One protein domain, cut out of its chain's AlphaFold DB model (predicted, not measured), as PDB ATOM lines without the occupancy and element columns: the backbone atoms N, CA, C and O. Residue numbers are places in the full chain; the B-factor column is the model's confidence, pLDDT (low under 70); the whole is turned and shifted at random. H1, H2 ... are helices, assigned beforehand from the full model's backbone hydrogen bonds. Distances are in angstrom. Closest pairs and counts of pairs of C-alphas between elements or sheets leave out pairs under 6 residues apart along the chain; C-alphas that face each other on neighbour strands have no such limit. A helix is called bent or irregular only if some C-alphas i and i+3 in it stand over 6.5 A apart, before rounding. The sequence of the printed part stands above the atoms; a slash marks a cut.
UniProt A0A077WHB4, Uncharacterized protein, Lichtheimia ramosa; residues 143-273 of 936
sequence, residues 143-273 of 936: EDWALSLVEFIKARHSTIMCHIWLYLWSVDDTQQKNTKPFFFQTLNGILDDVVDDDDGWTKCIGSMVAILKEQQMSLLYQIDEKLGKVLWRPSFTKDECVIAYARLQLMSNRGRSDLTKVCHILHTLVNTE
ATOM      1  N   GLU A 143     158.905 291.946 164.041       81.81
ATOM      2  CA  GLU A 143     158.469 292.324 162.695       81.81
ATOM      3  C   GLU A 143     157.098 291.729 162.374       81.81
ATOM      4  O   GLU A 143     156.204 292.470 161.974       81.81
ATOM      5  N   ASP A 144     156.893 290.434 162.641       81.12
ATOM      6  CA  ASP A 144     155.595 289.774 162.444       81.12
ATOM      7  C   ASP A 144     154.499 290.408 163.310       81.12
ATOM      8  O   ASP A 144     153.374 290.620 162.852       81.12
ATOM      9  N   TRP A 145     154.840 290.772 164.549       86.19
ATOM     10  CA  TRP A 145     153.938 291.487 165.449       86.19
ATOM     11  C   TRP A 145     153.580 292.885 164.926       86.19
ATOM     12  O   TRP A 145     152.399 293.225 164.847       86.19
ATOM     13  N   ALA A 146     154.574 293.688 164.533       85.62
ATOM     14  CA  ALA A 146     154.345 295.039 164.022       85.62
ATOM     15  C   ALA A 146     153.508 295.017 162.737       85.62
ATOM     16  O   ALA A 146     152.582 295.813 162.590       85.62
ATOM     17  N   LEU A 147     153.795 294.067 161.846       86.44
ATOM     18  CA  LEU A 147     153.045 293.829 160.621       86.44
ATOM     19  C   LEU A 147     151.595 293.409 160.891       86.44
ATOM     20  O   LEU A 147     150.698 293.872 160.200       86.44
ATOM     21  N   SER A 148     151.345 292.578 161.902       87.12
ATOM     22  CA  SER A 148     149.983 292.234 162.319       87.12
ATOM     23  C   SER A 148     149.231 293.427 162.912       87.12
ATOM     24  O   SER A 148     148.017 293.531 162.741       87.12
ATOM     25  N   LEU A 149     149.931 294.309 163.629       89.62
ATOM     26  CA  LEU A 149     149.341 295.462 164.305       89.62
ATOM     27  C   LEU A 149     148.869 296.531 163.307       89.62
ATOM     28  O   LEU A 149     147.794 297.102 163.477       89.62
ATOM     29  N   VAL A 150     149.656 296.791 162.258       91.12
ATOM     30  CA  VAL A 150     149.342 297.821 161.249       91.12
ATOM     31  C   VAL A 150     148.160 297.455 160.351       91.12
ATOM     32  O   VAL A 150     147.527 298.356 159.814       91.12
ATOM     33  N   GLU A 151     147.784 296.179 160.233       90.69
ATOM     34  CA  GLU A 151     146.594 295.763 159.466       90.69
ATOM     35  C   GLU A 151     145.295 296.374 160.017       90.69
ATOM     36  O   GLU A 151     144.377 296.662 159.254       90.69
ATOM     37  N   PHE A 152     145.233 296.672 161.322       92.25
ATOM     38  CA  PHE A 152     144.077 297.335 161.941       92.25
ATOM     39  C   PHE A 152     143.838 298.765 161.432       92.25
ATOM     40  O   PHE A 152     142.764 299.322 161.667       92.25
ATOM     41  N   ILE A 153     144.780 299.353 160.682       90.88
ATOM     42  CA  ILE A 153     144.565 300.609 159.950       90.88
ATOM     43  C   ILE A 153     143.382 300.472 158.977       90.88
ATOM     44  O   ILE A 153     142.626 301.432 158.825       90.88
ATOM     45  N   LYS A 154     143.149 299.280 158.399       88.06
ATOM     46  CA  LYS A 154     142.036 298.988 157.472       88.06
ATOM     47  C   LYS A 154     140.651 299.285 158.053       88.06
ATOM     48  O   LYS A 154     139.737 299.588 157.295       88.06
ATOM     49  N   ALA A 155     140.497 299.274 159.379       87.69
ATOM     50  CA  ALA A 155     139.241 299.634 160.041       87.69
ATOM     51  C   ALA A 155     138.909 301.141 159.979       87.69
ATOM     52  O   ALA A 155     137.831 301.543 160.410       87.69
ATOM     53  N   ARG A 156     139.826 301.983 159.473       88.12
ATOM     54  CA  ARG A 156     139.662 303.438 159.292       88.12
ATOM     55  C   ARG A 156     139.189 304.167 160.563       88.12
ATOM     56  O   ARG A 156     138.343 305.058 160.518       88.12
ATOM     57  N   HIS A 157     139.769 303.799 161.708       89.94
ATOM     58  CA  HIS A 157     139.481 304.397 163.014       89.94
ATOM     59  C   HIS A 157     140.654 305.272 163.492       89.94
ATOM     60  O   HIS A 157     141.710 304.764 163.875       89.94
ATOM     61  N   SER A 158     140.463 306.595 163.542       90.31
ATOM     62  CA  SER A 158     141.527 307.586 163.802       90.31
ATOM     63  C   SER A 158     142.251 307.399 165.143       90.31
ATOM     64  O   SER A 158     143.478 307.459 165.188       90.31
ATOM     65  N   THR A 159     141.522 307.113 166.227       89.44
ATOM     66  CA  THR A 159     142.120 306.904 167.560       89.44
ATOM     67  C   THR A 159     142.955 305.620 167.639       89.44
ATOM     68  O   THR A 159     144.054 305.653 168.184       89.44
ATOM     69  N   ILE A 160     142.497 304.510 167.043       89.81
ATOM     70  CA  ILE A 160     143.273 303.260 166.957       89.81
ATOM     71  C   ILE A 160     144.506 303.471 166.076       89.81
ATOM     72  O   ILE A 160     145.598 303.070 166.459       89.81
ATOM     73  N   MET A 161     144.376 304.176 164.950       90.94
ATOM     74  CA  MET A 161     145.511 304.513 164.084       90.94
ATOM     75  C   MET A 161     146.560 305.375 164.808       90.94
ATOM     76  O   MET A 161     147.761 305.118 164.704       90.94
ATOM     77  N   CYS A 162     146.112 306.351 165.606       89.88
ATOM     78  CA  CYS A 162     146.970 307.150 166.485       89.88
ATOM     79  C   CYS A 162     147.678 306.279 167.531       89.88
ATOM     80  O   CYS A 162     148.878 306.422 167.764       89.88
ATOM     81  N   HIS A 163     146.938 305.361 168.143       90.75
ATOM     82  CA  HIS A 163     147.440 304.451 169.161       90.75
ATOM     83  C   HIS A 163     148.472 303.459 168.585       90.75
ATOM     84  O   HIS A 163     149.530 303.274 169.183       90.75
ATOM     85  N   ILE A 164     148.244 302.909 167.384       91.12
ATOM     86  CA  ILE A 164     149.212 302.075 166.645       91.12
ATOM     87  C   ILE A 164     150.511 302.850 166.399       91.12
ATOM     88  O   ILE A 164     151.593 302.341 166.691       91.12
ATOM     89  N   TRP A 165     150.420 304.091 165.909       90.25
ATOM     90  CA  TRP A 165     151.596 304.933 165.670       90.25
ATOM     91  C   TRP A 165     152.406 305.178 166.946       90.25
ATOM     92  O   TRP A 165     153.626 305.004 166.944       90.25
ATOM     93  N   LEU A 166     151.737 305.528 168.048       87.19
ATOM     94  CA  LEU A 166     152.377 305.732 169.348       87.19
ATOM     95  C   LEU A 166     153.059 304.454 169.861       87.19
ATOM     96  O   LEU A 166     154.177 304.515 170.384       87.19
ATOM     97  N   TYR A 167     152.433 303.289 169.662       85.62
ATOM     98  CA  TYR A 167     153.007 301.995 170.026       85.62
ATOM     99  C   TYR A 167     154.258 301.665 169.207       85.62
ATOM    100  O   TYR A 167     155.308 301.423 169.802       85.62
ATOM    101  N   LEU A 168     154.190 301.726 167.873       84.31
ATOM    102  CA  LEU A 168     155.340 301.477 166.994       84.31
ATOM    103  C   LEU A 168     156.475 302.476 167.247       84.31
ATOM    104  O   LEU A 168     157.643 302.089 167.303       84.31
ATOM    105  N   TRP A 169     156.144 303.751 167.488       80.62
ATOM    106  CA  TRP A 169     157.129 304.758 167.878       80.62
ATOM    107  C   TRP A 169     157.851 304.375 169.172       80.62
ATOM    108  O   TRP A 169     159.083 304.362 169.206       80.62
ATOM    109  N   SER A 170     157.099 304.006 170.209       74.62
ATOM    110  CA  SER A 170     157.675 303.652 171.506       74.62
ATOM    111  C   SER A 170     158.498 302.360 171.479       74.62
ATOM    112  O   SER A 170     159.497 302.242 172.190       74.62
ATOM    113  N   VAL A 171     158.120 301.393 170.642       72.12
ATOM    114  CA  VAL A 171     158.853 300.134 170.466       72.12
ATOM    115  C   VAL A 171     160.180 300.365 169.748       72.12
ATOM    116  O   VAL A 171     161.214 299.881 170.210       72.12
ATOM    117  N   ASP A 172     160.185 301.153 168.676       68.38
ATOM    118  CA  ASP A 172     161.412 301.501 167.954       68.38
ATOM    119  C   ASP A 172     162.382 302.293 168.837       68.38
ATOM    120  O   ASP A 172     163.584 302.015 168.849       68.38
ATOM    121  N   ASP A 173     161.864 303.230 169.639       56.84
ATOM    122  CA  ASP A 173     162.683 303.996 170.578       56.84
ATOM    123  C   ASP A 173     163.213 303.101 171.709       56.84
ATOM    124  O   ASP A 173     164.350 303.275 172.144       56.84
ATOM    125  N   THR A 174     162.454 302.101 172.176       55.09
ATOM    126  CA  THR A 174     162.902 301.201 173.255       55.09
ATOM    127  C   THR A 174     163.851 300.093 172.800       55.09
ATOM    128  O   THR A 174     164.738 299.756 173.583       55.09
ATOM    129  N   GLN A 175     163.706 299.566 171.578       58.38
ATOM    130  CA  GLN A 175     164.395 298.355 171.099       58.38
ATOM    131  C   GLN A 175     165.359 298.571 169.916       58.38
ATOM    132  O   GLN A 175     165.925 297.594 169.430       58.38
ATOM    133  N   GLN A 176     165.556 299.812 169.443       52.31
ATOM    134  CA  GLN A 176     166.425 300.148 168.296       52.31
ATOM    135  C   GLN A 176     166.096 299.377 167.000       52.31
ATOM    136  O   GLN A 176     166.966 299.154 166.157       52.31
ATOM    137  N   LYS A 177     164.837 298.967 166.820       64.12
ATOM    138  CA  LYS A 177     164.350 298.379 165.564       64.12
ATOM    139  C   LYS A 177     163.615 299.437 164.738       64.12
ATOM    140  O   LYS A 177     163.339 300.526 165.234       64.12
ATOM    141  N   ASN A 178     163.373 299.146 163.461       70.69
ATOM    142  CA  ASN A 178     162.770 300.080 162.510       70.69
ATOM    143  C   ASN A 178     161.417 299.541 162.031       70.69
ATOM    144  O   ASN A 178     161.300 299.082 160.898       70.69
ATOM    145  N   THR A 179     160.417 299.545 162.915       75.69
ATOM    146  CA  THR A 179     159.046 299.084 162.631       75.69
ATOM    147  C   THR A 179     158.140 300.198 162.098       75.69
ATOM    148  O   THR A 179     157.173 299.916 161.390       75.69
ATOM    149  N   LYS A 180     158.489 301.475 162.331       77.19
ATOM    150  CA  LYS A 180     157.819 302.667 161.766       77.19
ATOM    151  C   LYS A 180     157.529 302.580 160.250       77.19
ATOM    152  O   LYS A 180     156.442 302.999 159.859       77.19
ATOM    153  N   PRO A 181     158.414 302.050 159.374       80.50
ATOM    154  CA  PRO A 181     158.138 301.938 157.941       80.50
ATOM    155  C   PRO A 181     156.923 301.066 157.608       80.50
ATOM    156  O   PRO A 181     156.242 301.366 156.633       80.50
ATOM    157  N   PHE A 182     156.607 300.044 158.415       82.62
ATOM    158  CA  PHE A 182     155.459 299.162 158.173       82.62
ATOM    159  C   PHE A 182     154.127 299.910 158.257       82.62
ATOM    160  O   PHE A 182     153.209 299.619 157.489       82.62
ATOM    161  N   PHE A 183     154.039 300.914 159.137       85.25
ATOM    162  CA  PHE A 183     152.875 301.796 159.237       85.25
ATOM    163  C   PHE A 183     152.633 302.532 157.915       85.25
ATOM    164  O   PHE A 183     151.533 302.493 157.367       85.25
ATOM    165  N   PHE A 184     153.681 303.155 157.367       81.44
ATOM    166  CA  PHE A 184     153.591 303.905 156.116       81.44
ATOM    167  C   PHE A 184     153.385 303.001 154.900       81.44
ATOM    168  O   PHE A 184     152.600 303.356 154.032       81.44
ATOM    169  N   GLN A 185     154.042 301.839 154.839       82.75
ATOM    170  CA  GLN A 185     153.863 300.870 153.752       82.75
ATOM    171  C   GLN A 185     152.425 300.351 153.686       82.75
ATOM    172  O   GLN A 185     151.829 300.341 152.614       82.75
ATOM    173  N   THR A 186     151.854 299.979 154.834       82.50
ATOM    174  CA  THR A 186     150.479 299.464 154.914       82.50
ATOM    175  C   THR A 186     149.472 300.548 154.556       82.50
ATOM    176  O   THR A 186     148.584 300.319 153.739       82.50
ATOM    177  N   LEU A 187     149.638 301.754 155.109       82.94
ATOM    178  CA  LEU A 187     148.772 302.881 154.779       82.94
ATOM    179  C   LEU A 187     148.885 303.263 153.294       82.94
ATOM    180  O   LEU A 187     147.873 303.568 152.678       82.94
ATOM    181  N   ASN A 188     150.081 303.206 152.699       81.75
ATOM    182  CA  ASN A 188     150.265 303.532 151.283       81.75
ATOM    183  C   ASN A 188     149.635 302.485 150.366       81.75
ATOM    184  O   ASN A 188     148.935 302.876 149.442       81.75
ATOM    185  N   GLY A 189     149.781 301.192 150.671       80.44
ATOM    186  CA  GLY A 189     149.090 300.131 149.930       80.44
ATOM    187  C   GLY A 189     147.568 300.292 149.959       80.44
ATOM    188  O   GLY A 189     146.926 300.210 148.921       80.44
ATOM    189  N   ILE A 190     146.994 300.636 151.119       80.44
ATOM    190  CA  ILE A 190     145.553 300.915 151.232       80.44
ATOM    191  C   ILE A 190     145.148 302.110 150.357       80.44
ATOM    192  O   ILE A 190     144.126 302.051 149.684       80.44
ATOM    193  N   LEU A 191     145.923 303.198 150.360       79.12
ATOM    194  CA  LEU A 191     145.618 304.392 149.561       79.12
ATOM    195  C   LEU A 191     145.873 304.213 148.057       79.12
ATOM    196  O   LEU A 191     145.327 304.974 147.256       79.12
ATOM    197  N   ASP A 192     146.702 303.250 147.660       77.00
ATOM    198  CA  ASP A 192     146.922 302.913 146.253       77.00
ATOM    199  C   ASP A 192     145.707 302.193 145.643       77.00
ATOM    200  O   ASP A 192     145.403 302.429 144.474       77.00
ATOM    201  N   ASP A 193     144.966 301.429 146.453       68.38
ATOM    202  CA  ASP A 193     143.762 300.684 146.052       68.38
ATOM    203  C   ASP A 193     142.452 301.503 146.149       68.38
ATOM    204  O   ASP A 193     141.381 301.040 145.745       68.38
ATOM    205  N   VAL A 194     142.506 302.727 146.687       69.31
ATOM    206  CA  VAL A 194     141.344 303.613 146.876       69.31
ATOM    207  C   VAL A 194     141.155 304.537 145.667       69.31
ATOM    208  O   VAL A 194     142.106 305.107 145.140       69.31
ATOM    209  N   VAL A 195     139.902 304.711 145.233       63.47
ATOM    210  CA  VAL A 195     139.523 305.656 144.166       63.47
ATOM    211  C   VAL A 195     139.756 307.096 144.648       63.47
ATOM    212  O   VAL A 195     139.326 307.435 145.748       63.47
ATOM    213  N   ASP A 196     140.373 307.944 143.816       56.94
ATOM    214  CA  ASP A 196     140.849 309.307 144.151       56.94
ATOM    215  C   ASP A 196     139.790 310.283 144.748       56.94
ATOM    216  O   ASP A 196     140.160 311.352 145.226       56.94
ATOM    217  N   ASP A 197     138.498 309.924 144.778       55.00
ATOM    218  CA  ASP A 197     137.374 310.740 145.286       55.00
ATOM    219  C   ASP A 197     136.908 310.394 146.731       55.00
ATOM    220  O   ASP A 197     135.985 311.027 147.253       55.00
ATOM    221  N   ASP A 198     137.509 309.412 147.426       66.00
ATOM    222  CA  ASP A 198     137.169 309.104 148.837       66.00
ATOM    223  C   ASP A 198     137.891 310.044 149.829       66.00
ATOM    224  O   ASP A 198     138.913 309.704 150.431       66.00
ATOM    225  N   ASP A 199     137.303 311.223 150.083       70.06
ATOM    226  CA  ASP A 199     137.728 312.200 151.119       70.06
ATOM    227  C   ASP A 199     137.776 311.606 152.547       70.06
ATOM    228  O   ASP A 199     138.307 312.161 153.514       70.06
ATOM    229  N   GLY A 200     137.211 310.421 152.705       77.56
ATOM    230  CA  GLY A 200     137.120 309.720 153.950       77.56
ATOM    231  C   GLY A 200     138.442 309.308 154.605       77.56
ATOM    232  O   GLY A 200     138.565 309.390 155.833       77.56
ATOM    233  N   TRP A 201     139.429 308.876 153.819       83.81
ATOM    234  CA  TRP A 201     140.762 308.545 154.335       83.81
ATOM    235  C   TRP A 201     141.534 309.798 154.744       83.81
ATOM    236  O   TRP A 201     142.136 309.821 155.820       83.81
ATOM    237  N   THR A 202     141.433 310.867 153.954       81.00
ATOM    238  CA  THR A 202     142.012 312.181 154.264       81.00
ATOM    239  C   THR A 202     141.468 312.726 155.583       81.00
ATOM    240  O   THR A 202     142.247 313.145 156.441       81.00
ATOM    241  N   LYS A 203     140.151 312.629 155.812       83.06
ATOM    242  CA  LYS A 203     139.518 312.976 157.097       83.06
ATOM    243  C   LYS A 203     140.031 312.127 158.260       83.06
ATOM    244  O   LYS A 203     140.378 312.679 159.299       83.06
ATOM    245  N   CYS A 204     140.121 310.805 158.095       85.62
ATOM    246  CA  CYS A 204     140.604 309.905 159.150       85.62
ATOM    247  C   CYS A 204     142.065 310.193 159.540       85.62
ATOM    248  O   CYS A 204     142.386 310.288 160.729       85.62
ATOM    249  N   ILE A 205     142.939 310.380 158.545       86.25
ATOM    250  CA  ILE A 205     144.342 310.765 158.745       86.25
ATOM    251  C   ILE A 205     144.420 312.151 159.401       86.25
ATOM    252  O   ILE A 205     145.149 312.323 160.377       86.25
ATOM    253  N   GLY A 206     143.621 313.117 158.942       82.81
ATOM    254  CA  GLY A 206     143.522 314.448 159.546       82.81
ATOM    255  C   GLY A 206     143.118 314.406 161.020       82.81
ATOM    256  O   GLY A 206     143.758 315.053 161.847       82.81
ATOM    257  N   SER A 207     142.125 313.589 161.382       87.81
ATOM    258  CA  SER A 207     141.720 313.396 162.778       87.81
ATOM    259  C   SER A 207     142.813 312.743 163.627       87.81
ATOM    260  O   SER A 207     143.032 313.179 164.751       87.81
ATOM    261  N   MET A 208     143.544 311.747 163.112       90.38
ATOM    262  CA  MET A 208     144.705 311.173 163.815       90.38
ATOM    263  C   MET A 208     145.773 312.242 164.086       90.38
ATOM    264  O   MET A 208     146.292 312.345 165.199       90.38
ATOM    265  N   VAL A 209     146.094 313.053 163.076       85.56
ATOM    266  CA  VAL A 209     147.069 314.144 163.189       85.56
ATOM    267  C   VAL A 209     146.607 315.184 164.216       85.56
ATOM    268  O   VAL A 209     147.421 315.638 165.019       85.56
ATOM    269  N   ALA A 210     145.313 315.516 164.250       83.19
ATOM    270  CA  ALA A 210     144.736 316.420 165.243       83.19
ATOM    271  C   ALA A 210     144.841 315.863 166.674       83.19
ATOM    272  O   ALA A 210     145.264 316.595 167.565       83.19
ATOM    273  N   ILE A 211     144.563 314.569 166.893       86.44
ATOM    274  CA  ILE A 211     144.708 313.915 168.210       86.44
ATOM    275  C   ILE A 211     146.140 314.077 168.745       86.44
ATOM    276  O   ILE A 211     146.326 314.439 169.910       86.44
ATOM    277  N   LEU A 212     147.146 313.862 167.890       81.94
ATOM    278  CA  LEU A 212     148.562 314.015 168.242       81.94
ATOM    279  C   LEU A 212     148.963 315.481 168.463       81.94
ATOM    280  O   LEU A 212     149.638 315.790 169.447       81.94
ATOM    281  N   LYS A 213     148.541 316.385 167.571       77.75
ATOM    282  CA  LYS A 213     148.873 317.819 167.614       77.75
ATOM    283  C   LYS A 213     148.254 318.519 168.828       77.75
ATOM    284  O   LYS A 213     148.919 319.320 169.477       77.75
ATOM    285  N   GLU A 214     146.995 318.214 169.134       78.94
ATOM    286  CA  GLU A 214     146.220 318.834 170.216       78.94
ATOM    287  C   GLU A 214     146.312 318.068 171.547       78.94
ATOM    288  O   GLU A 214     145.766 318.518 172.552       78.94
ATOM    289  N   GLN A 215     147.030 316.938 171.578       79.38
ATOM    290  CA  GLN A 215     147.235 316.106 172.771       79.38
ATOM    291  C   GLN A 215     145.904 315.685 173.414       79.38
ATOM    292  O   GLN A 215     145.710 315.826 174.628       79.38
ATOM    293  N   GLN A 216     144.968 315.187 172.599       81.38
ATOM    294  CA  GLN A 216     143.621 314.797 173.032       81.38
ATOM    295  C   GLN A 216     143.648 313.488 173.846       81.38
ATOM    296  O   GLN A 216     143.174 312.437 173.414       81.38
ATOM    297  N   MET A 217     144.213 313.555 175.057       78.50
ATOM    298  CA  MET A 217     144.455 312.400 175.929       78.50
ATOM    299  C   MET A 217     143.177 311.660 176.322       78.50
ATOM    300  O   MET A 217     143.231 310.458 176.538       78.50
ATOM    301  N   SER A 218     142.032 312.343 176.389       79.50
ATOM    302  CA  SER A 218     140.742 311.719 176.711       79.50
ATOM    303  C   SER A 218     140.365 310.609 175.729       79.50
ATOM    304  O   SER A 218     139.857 309.578 176.153       79.50
ATOM    305  N   LEU A 219     140.657 310.781 174.437       82.69
ATOM    306  CA  LEU A 219     140.370 309.774 173.413       82.69
ATOM    307  C   LEU A 219     141.324 308.577 173.510       82.69
ATOM    308  O   LEU A 219     140.902 307.438 173.326       82.69
ATOM    309  N   LEU A 220     142.597 308.818 173.834       83.19
ATOM    310  CA  LEU A 220     143.575 307.748 174.059       83.19
ATOM    311  C   LEU A 220     143.265 306.969 175.343       83.19
ATOM    312  O   LEU A 220     143.308 305.744 175.335       83.19
ATOM    313  N   TYR A 221     142.860 307.659 176.412       81.56
ATOM    314  CA  TYR A 221     142.473 307.021 177.669       81.56
ATOM    315  C   TYR A 221     141.219 306.156 177.536       81.56
ATOM    316  O   TYR A 221     141.150 305.131 178.193       81.56
ATOM    317  N   GLN A 222     140.272 306.495 176.655       81.19
ATOM    318  CA  GLN A 222     139.123 305.621 176.371       81.19
ATOM    319  C   GLN A 222     139.543 304.281 175.747       81.19
ATOM    320  O   GLN A 222     138.933 303.250 176.028       81.19
ATOM    321  N   ILE A 223     140.581 304.280 174.903       82.19
ATOM    322  CA  ILE A 223     141.165 303.036 174.384       82.19
ATOM    323  C   ILE A 223     141.897 302.303 175.509       82.19
ATOM    324  O   ILE A 223     141.670 301.109 175.698       82.19
ATOM    325  N   ASP A 224     142.731 303.009 176.275       80.25
ATOM    326  CA  ASP A 224     143.516 302.403 177.350       80.25
ATOM    327  C   ASP A 224     142.633 301.788 178.446       80.25
ATOM    328  O   ASP A 224     142.931 300.704 178.939       80.25
ATOM    329  N   GLU A 225     141.527 302.441 178.803       78.38
ATOM    330  CA  GLU A 225     140.544 301.960 179.778       78.38
ATOM    331  C   GLU A 225     139.873 300.667 179.301       78.38
ATOM    332  O   GLU A 225     139.766 299.708 180.065       78.38
ATOM    333  N   LYS A 226     139.504 300.597 178.014       76.12
ATOM    334  CA  LYS A 226     138.936 299.386 177.402       76.12
ATOM    335  C   LYS A 226     139.955 298.251 177.261       76.12
ATOM    336  O   LYS A 226     139.573 297.084 177.318       76.12
ATOM    337  N   LEU A 227     141.239 298.566 177.083       76.62
ATOM    338  CA  LEU A 227     142.320 297.576 177.018       76.62
ATOM    339  C   LEU A 227     142.762 297.112 178.421       76.62
ATOM    340  O   LEU A 227     143.118 295.948 178.612       76.62
ATOM    341  N   GLY A 228     142.709 297.979 179.431       72.06
ATOM    342  CA  GLY A 228     143.006 297.655 180.825       72.06
ATOM    343  C   GLY A 228     144.371 296.978 181.011       72.06
ATOM    344  O   GLY A 228     145.412 297.500 180.617       72.06
ATOM    345  N   LYS A 229     144.377 295.777 181.609       60.81
ATOM    346  CA  LYS A 229     145.600 295.004 181.930       60.81
ATOM    347  C   LYS A 229     146.341 294.438 180.705       60.81
ATOM    348  O   LYS A 229     147.411 293.862 180.871       60.81
ATOM    349  N   VAL A 230     145.776 294.568 179.503       60.19
ATOM    350  CA  VAL A 230     146.384 294.147 178.222       60.19
ATOM    351  C   VAL A 230     147.594 295.027 177.874       60.19
ATOM    352  O   VAL A 230     148.504 294.597 177.165       60.19
ATOM    353  N   LEU A 231     147.644 296.257 178.394       61.19
ATOM    354  CA  LEU A 231     148.755 297.174 178.171       61.19
ATOM    355  C   LEU A 231     149.970 296.757 179.010       61.19
ATOM    356  O   LEU A 231     149.947 296.771 180.238       61.19
ATOM    357  N   TRP A 232     151.074 296.446 178.338       64.38
ATOM    358  CA  TRP A 232     152.366 296.150 178.973       64.38
ATOM    359  C   TRP A 232     153.139 297.404 179.398       64.38
ATOM    360  O   TRP A 232     154.230 297.316 179.963       64.38
ATOM    361  N   ARG A 233     152.579 298.579 179.106       68.88
ATOM    362  CA  ARG A 233     153.124 299.892 179.434       68.88
ATOM    363  C   ARG A 233     152.035 300.780 180.047       68.88
ATOM    364  O   ARG A 233     150.860 300.570 179.751       68.88
ATOM    365  N   PRO A 234     152.408 301.795 180.846       67.94
ATOM    366  CA  PRO A 234     151.473 302.831 181.265       67.94
ATOM    367  C   PRO A 234     150.882 303.578 180.062       67.94
ATOM    368  O   PRO A 234     151.521 303.659 178.999       67.94
ATOM    369  N   SER A 235     149.701 304.166 180.272       77.12
ATOM    370  CA  SER A 235     149.052 305.076 179.330       77.12
ATOM    371  C   SER A 235     150.011 306.133 178.803       77.12
ATOM    372  O   SER A 235     150.894 306.612 179.525       77.12
ATOM    373  N   PHE A 236     149.831 306.499 177.535       78.56
ATOM    374  CA  PHE A 236     150.656 307.519 176.903       78.56
ATOM    375  C   PHE A 236     150.556 308.851 177.644       78.56
ATOM    376  O   PHE A 236     149.535 309.195 178.237       78.56
ATOM    377  N   THR A 237     151.633 309.619 177.598       74.31
ATOM    378  CA  THR A 237     151.702 310.967 178.161       74.31
ATOM    379  C   THR A 237     151.555 312.027 177.072       74.31
ATOM    380  O   THR A 237     151.788 311.780 175.886       74.31
ATOM    381  N   LYS A 238     151.212 313.254 177.483       68.31
ATOM    382  CA  LYS A 238     151.176 314.421 176.586       68.31
ATOM    383  C   LYS A 238     152.515 314.641 175.875       68.31
ATOM    384  O   LYS A 238     152.534 314.907 174.677       68.31
ATOM    385  N   ASP A 239     153.619 314.457 176.597       54.56
ATOM    386  CA  ASP A 239     154.979 314.573 176.061       54.56
ATOM    387  C   ASP A 239     155.244 313.548 174.945       54.56
ATOM    388  O   ASP A 239     155.822 313.882 173.913       54.56
ATOM    389  N   GLU A 240     154.788 312.305 175.113       67.44
ATOM    390  CA  GLU A 240     154.945 311.260 174.093       67.44
ATOM    391  C   GLU A 240     154.140 311.559 172.829       67.44
ATOM    392  O   GLU A 240     154.629 311.306 171.729       67.44
ATOM    393  N   CYS A 241     152.959 312.170 172.959       73.50
ATOM    394  CA  CYS A 241     152.190 312.641 171.805       73.50
ATOM    395  C   CYS A 241     152.955 313.711 171.015       73.50
ATOM    396  O   CYS A 241     152.992 313.652 169.788       73.50
ATOM    397  N   VAL A 242     153.624 314.643 171.706       66.69
ATOM    398  CA  VAL A 242     154.447 315.686 171.069       66.69
ATOM    399  C   VAL A 242     155.623 315.075 170.305       66.69
ATOM    400  O   VAL A 242     155.867 315.449 169.156       66.69
ATOM    401  N   ILE A 243     156.337 314.115 170.901       65.62
ATOM    402  CA  ILE A 243     157.488 313.473 170.245       65.62
ATOM    403  C   ILE A 243     157.028 312.617 169.059       65.62
ATOM    404  O   ILE A 243     157.594 312.706 167.967       65.62
ATOM    405  N   ALA A 244     155.971 311.823 169.237       76.50
ATOM    406  CA  ALA A 244     155.415 310.998 168.173       76.50
ATOM    407  C   ALA A 244     154.880 311.846 167.011       76.50
ATOM    408  O   ALA A 244     155.081 311.481 165.851       76.50
ATOM    409  N   TYR A 245     154.264 312.998 167.296       80.81
ATOM    410  CA  TYR A 245     153.879 313.978 166.281       80.81
ATOM    411  C   TYR A 245     155.102 314.490 165.514       80.81
ATOM    412  O   TYR A 245     155.128 314.422 164.288       80.81
ATOM    413  N   ALA A 246     156.158 314.910 166.214       64.12
ATOM    414  CA  ALA A 246     157.405 315.375 165.603       64.12
ATOM    415  C   ALA A 246     158.009 314.353 164.631       64.12
ATOM    416  O   ALA A 246     158.440 314.680 163.524       64.12
ATOM    417  N   ARG A 247     158.027 313.081 165.045       71.62
ATOM    418  CA  ARG A 247     158.546 311.978 164.232       71.62
ATOM    419  C   ARG A 247     157.665 311.698 163.019       71.62
ATOM    420  O   ARG A 247     158.211 311.421 161.951       71.62
ATOM    421  N   LEU A 248     156.344 311.820 163.157       78.19
ATOM    422  CA  LEU A 248     155.398 311.698 162.047       78.19
ATOM    423  C   LEU A 248     155.662 312.785 160.992       78.19
ATOM    424  O   LEU A 248     155.765 312.471 159.809       78.19
ATOM    425  N   GLN A 249     155.874 314.034 161.428       70.38
ATOM    426  CA  GLN A 249     156.205 315.163 160.547       70.38
ATOM    427  C   GLN A 249     157.554 314.990 159.827       70.38
ATOM    428  O   GLN A 249     157.713 315.351 158.662       70.38
ATOM    429  N   LEU A 250     158.560 314.451 160.514       67.81
ATOM    430  CA  LEU A 250     159.877 314.228 159.922       67.81
ATOM    431  C   LEU A 250     159.840 313.112 158.867       67.81
ATOM    432  O   LEU A 250     160.467 313.228 157.815       67.81
ATOM    433  N   MET A 251     159.081 312.047 159.131       69.06
ATOM    434  CA  MET A 251     158.878 310.940 158.193       69.06
ATOM    435  C   MET A 251     158.064 311.365 156.964       69.06
ATOM    436  O   MET A 251     158.413 310.958 155.859       69.06
ATOM    437  N   SER A 252     157.049 312.229 157.116       68.06
ATOM    438  CA  SER A 252     156.290 312.754 155.968       68.06
ATOM    439  C   SER A 252     157.158 313.579 155.014       68.06
ATOM    440  O   SER A 252     156.919 313.573 153.811       68.06
ATOM    441  N   ASN A 253     158.189 314.255 155.534       60.38
ATOM    442  CA  ASN A 253     159.068 315.128 154.752       60.38
ATOM    443  C   ASN A 253     160.242 314.392 154.084       60.38
ATOM    444  O   ASN A 253     160.745 314.853 153.063       60.38
ATOM    445  N   ARG A 254     160.684 313.244 154.616       60.69
ATOM    446  CA  ARG A 254     161.785 312.432 154.051       60.69
ATOM    447  C   ARG A 254     161.362 311.582 152.841       60.69
ATOM    448  O   ARG A 254     161.969 310.537 152.613       60.69
ATOM    449  N   GLY A 255     160.332 312.005 152.102       54.12
ATOM    450  CA  GLY A 255     159.641 311.246 151.055       54.12
ATOM    451  C   GLY A 255     160.562 310.327 150.249       54.12
ATOM    452  O   GLY A 255     161.315 310.780 149.390       54.12
ATOM    453  N   ARG A 256     160.504 309.020 150.541       53.75
ATOM    454  CA  ARG A 256     161.062 307.995 149.652       53.75
ATOM    455  C   ARG A 256     160.180 307.950 148.405       53.75
ATOM    456  O   ARG A 256     158.965 308.100 148.524       53.75
ATOM    457  N   SER A 257     160.781 307.723 147.238       52.34
ATOM    458  CA  SER A 257     160.103 307.638 145.929       52.34
ATOM    459  C   SER A 257     158.883 306.708 145.909       52.34
ATOM    460  O   SER A 257     157.992 306.895 145.087       52.34
ATOM    461  N   ASP A 258     158.826 305.761 146.846       52.75
ATOM    462  CA  ASP A 258     157.891 304.637 146.856       52.75
ATOM    463  C   ASP A 258     156.671 304.851 147.788       52.75
ATOM    464  O   ASP A 258     155.822 303.975 147.875       52.75
ATOM    465  N   LEU A 259     156.573 305.982 148.512       59.59
ATOM    466  CA  LEU A 259     155.503 306.271 149.503       59.59
ATOM    467  C   LEU A 259     154.803 307.624 149.250       59.59
ATOM    468  O   LEU A 259     154.470 308.374 150.172       59.59
ATOM    469  N   THR A 260     154.642 307.987 147.979       63.03
ATOM    470  CA  THR A 260     154.304 309.347 147.534       63.03
ATOM    471  C   THR A 260     152.917 309.832 147.971       63.03
ATOM    472  O   THR A 260     152.814 310.988 148.383       63.03
ATOM    473  N   LYS A 261     151.868 308.994 147.963       69.12
ATOM    474  CA  LYS A 261     150.494 309.420 148.309       69.12
ATOM    475  C   LYS A 261     150.322 309.737 149.800       69.12
ATOM    476  O   LYS A 261     149.859 310.826 150.146       69.12
ATOM    477  N   VAL A 262     150.750 308.839 150.695       71.31
ATOM    478  CA  VAL A 262     150.660 309.047 152.159       71.31
ATOM    479  C   VAL A 262     151.477 310.257 152.600       71.31
ATOM    480  O   VAL A 262     150.984 311.104 153.349       71.31
ATOM    481  N   CYS A 263     152.723 310.356 152.128       68.38
ATOM    482  CA  CYS A 263     153.594 311.479 152.452       68.38
ATOM    483  C   CYS A 263     153.015 312.802 151.934       68.38
ATOM    484  O   CYS A 263     153.110 313.801 152.642       68.38
ATOM    485  N   HIS A 264     152.361 312.818 150.766       70.38
ATOM    486  CA  HIS A 264     151.719 314.015 150.221       70.38
ATOM    487  C   HIS A 264     150.511 314.478 151.056       70.38
ATOM    488  O   HIS A 264     150.423 315.660 151.402       70.38
ATOM    489  N   ILE A 265     149.621 313.559 151.450       72.94
ATOM    490  CA  ILE A 265     148.469 313.867 152.316       72.94
ATOM    491  C   ILE A 265     148.949 314.383 153.676       72.94
ATOM    492  O   ILE A 265     148.513 315.442 154.129       72.94
ATOM    493  N   LEU A 266     149.903 313.690 154.305       70.69
ATOM    494  CA  LEU A 266     150.470 314.113 155.586       70.69
ATOM    495  C   LEU A 266     151.187 315.460 155.475       70.69
ATOM    496  O   LEU A 266     150.973 316.316 156.323       70.69
ATOM    497  N   HIS A 267     151.978 315.690 154.426       68.12
ATOM    498  CA  HIS A 267     152.653 316.969 154.195       68.12
ATOM    499  C   HIS A 267     151.650 318.124 154.054       68.12
ATOM    500  O   HIS A 267     151.870 319.196 154.616       68.12
ATOM    501  N   THR A 268     150.531 317.898 153.362       68.94
ATOM    502  CA  THR A 268     149.460 318.894 153.179       68.94
ATOM    503  C   THR A 268     148.736 319.205 154.491       68.94
ATOM    504  O   THR A 268     148.468 320.365 154.784       68.94
ATOM    505  N   LEU A 269     148.485 318.190 155.323       67.44
ATOM    506  CA  LEU A 269     147.826 318.342 156.627       67.44
ATOM    507  C   LEU A 269     148.750 318.921 157.718       67.44
ATOM    508  O   LEU A 269     148.280 319.503 158.695       67.44
ATOM    509  N   VAL A 270     150.066 318.749 157.573       62.53
ATOM    510  CA  VAL A 270     151.088 319.148 158.556       62.53
ATOM    511  C   VAL A 270     151.666 320.545 158.282       62.53
ATOM    512  O   VAL A 270     152.142 321.198 159.214       62.53
ATOM    513  N   ASN A 271     151.643 321.022 157.034       57.59
ATOM    514  CA  ASN A 271     152.192 322.322 156.633       57.59
ATOM    515  C   ASN A 271     151.104 323.389 156.445       57.59
ATOM    516  O   ASN A 271     150.903 323.918 155.357       57.59
ATOM    517  N   THR A 272     150.466 323.772 157.545       46.09
ATOM    518  CA  THR A 272     149.766 325.059 157.664       46.09
ATOM    519  C   THR A 272     150.421 325.844 158.785       46.09
ATOM    520  O   THR A 272     150.032 325.692 159.937       46.09
ATOM    521  N   GLU A 273     151.480 326.575 158.431       37.56
ATOM    522  CA  GLU A 273     151.963 327.833 159.025       37.56
ATOM    523  C   GLU A 273     153.371 328.111 158.474       37.56
ATOM    524  O   GLU A 273     154.375 327.587 158.955       37.56
TER     525      GLU A 273
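This is residues 143 to 273 of the 936 residues of an uncharacterized protein of Lichtheimia ramosa (UniProt A0A077WHB4). A compact, all-helix body is built round H2, with H1 and H3 packed beside it as an up-and-down bundle and H4, H6 and H7 as a second group over another side, where H6 crosses H2. H5 packs on H2 with residues 219 to 223, and residues 226 to 232, of which 226 to 230 belong to H5, stick out. The printed part has 131 residues with seven named helices, H1 to H7 in order, and no named strand. The radius of gyration of the C-alphas is 14.2 A, and the C-alphas span 40 by 31 by 26 A.

H2, residues 158 to 175, is the hub and touches five helices. It forms a hairpin with H1, residues 143 to 155, at a shallow tilt of 14 degrees, opposite ways; the closest C-alphas, of Ile 153 and Met 161, are 5.8 A apart. H2 and H3, residues 180 to 192, form another hairpin at 33 degrees, a shallow tilt only just short of steep; the closest C-alphas, of Leu 168 and Lys 180, are 5.9 A apart. With residues 158 to 162 alone H2 touches H4, residues 199 to 214, the C-alphas of Ser 158 and Met 208 coming closest at 4.8 A. H5, residues 217 to 230, touches H2 at a steep tilt of 65 degrees, closest at the C-alphas of Thr 159 and Leu 220, 6.7 A. H6, residues 238 to 253, is about perpendicular to H2 at 90 degrees, and the closest C-alphas, of Leu 166 and Ala 244, are 6.2 A apart. H7, residues 260 to 270, touches H6, closest at the C-alphas of Ser 252 and Cys 263, 4.6 A, and also touches H3 and H4. H1 and H7 are apart. In H2, H4, H6 and H7 every O i to N i+4 pair is within hydrogen-bond range; H3 has 8 of 9, H5 7 of 10 and H1 4 of 9, beside 7 of 10 O i to N i+3 pairs in H1.

H2, 25.7 A long, begins at C-alpha 158 (141.527, 307.586, 163.802). H1, beginning at C-alpha 143 (158.469, 292.324, 162.695), measures 20.7 A, H3 19.0 A, H4 21.9 A, H5 18.5 A and H6 23.2 A. H5 is irregular, with C-alphas 226 and 229 at 9.2 A. H7, 15.1 A, ends at C-alpha 270 (151.088, 319.148, 158.556).

The two C-alphas farthest apart, of Lys 229 and Ser 257, are 40.8 A apart. The printed part has no cut and no long link. The mean pLDDT of the printed part is 75.1, with low values at residues 250 to 261, for instance.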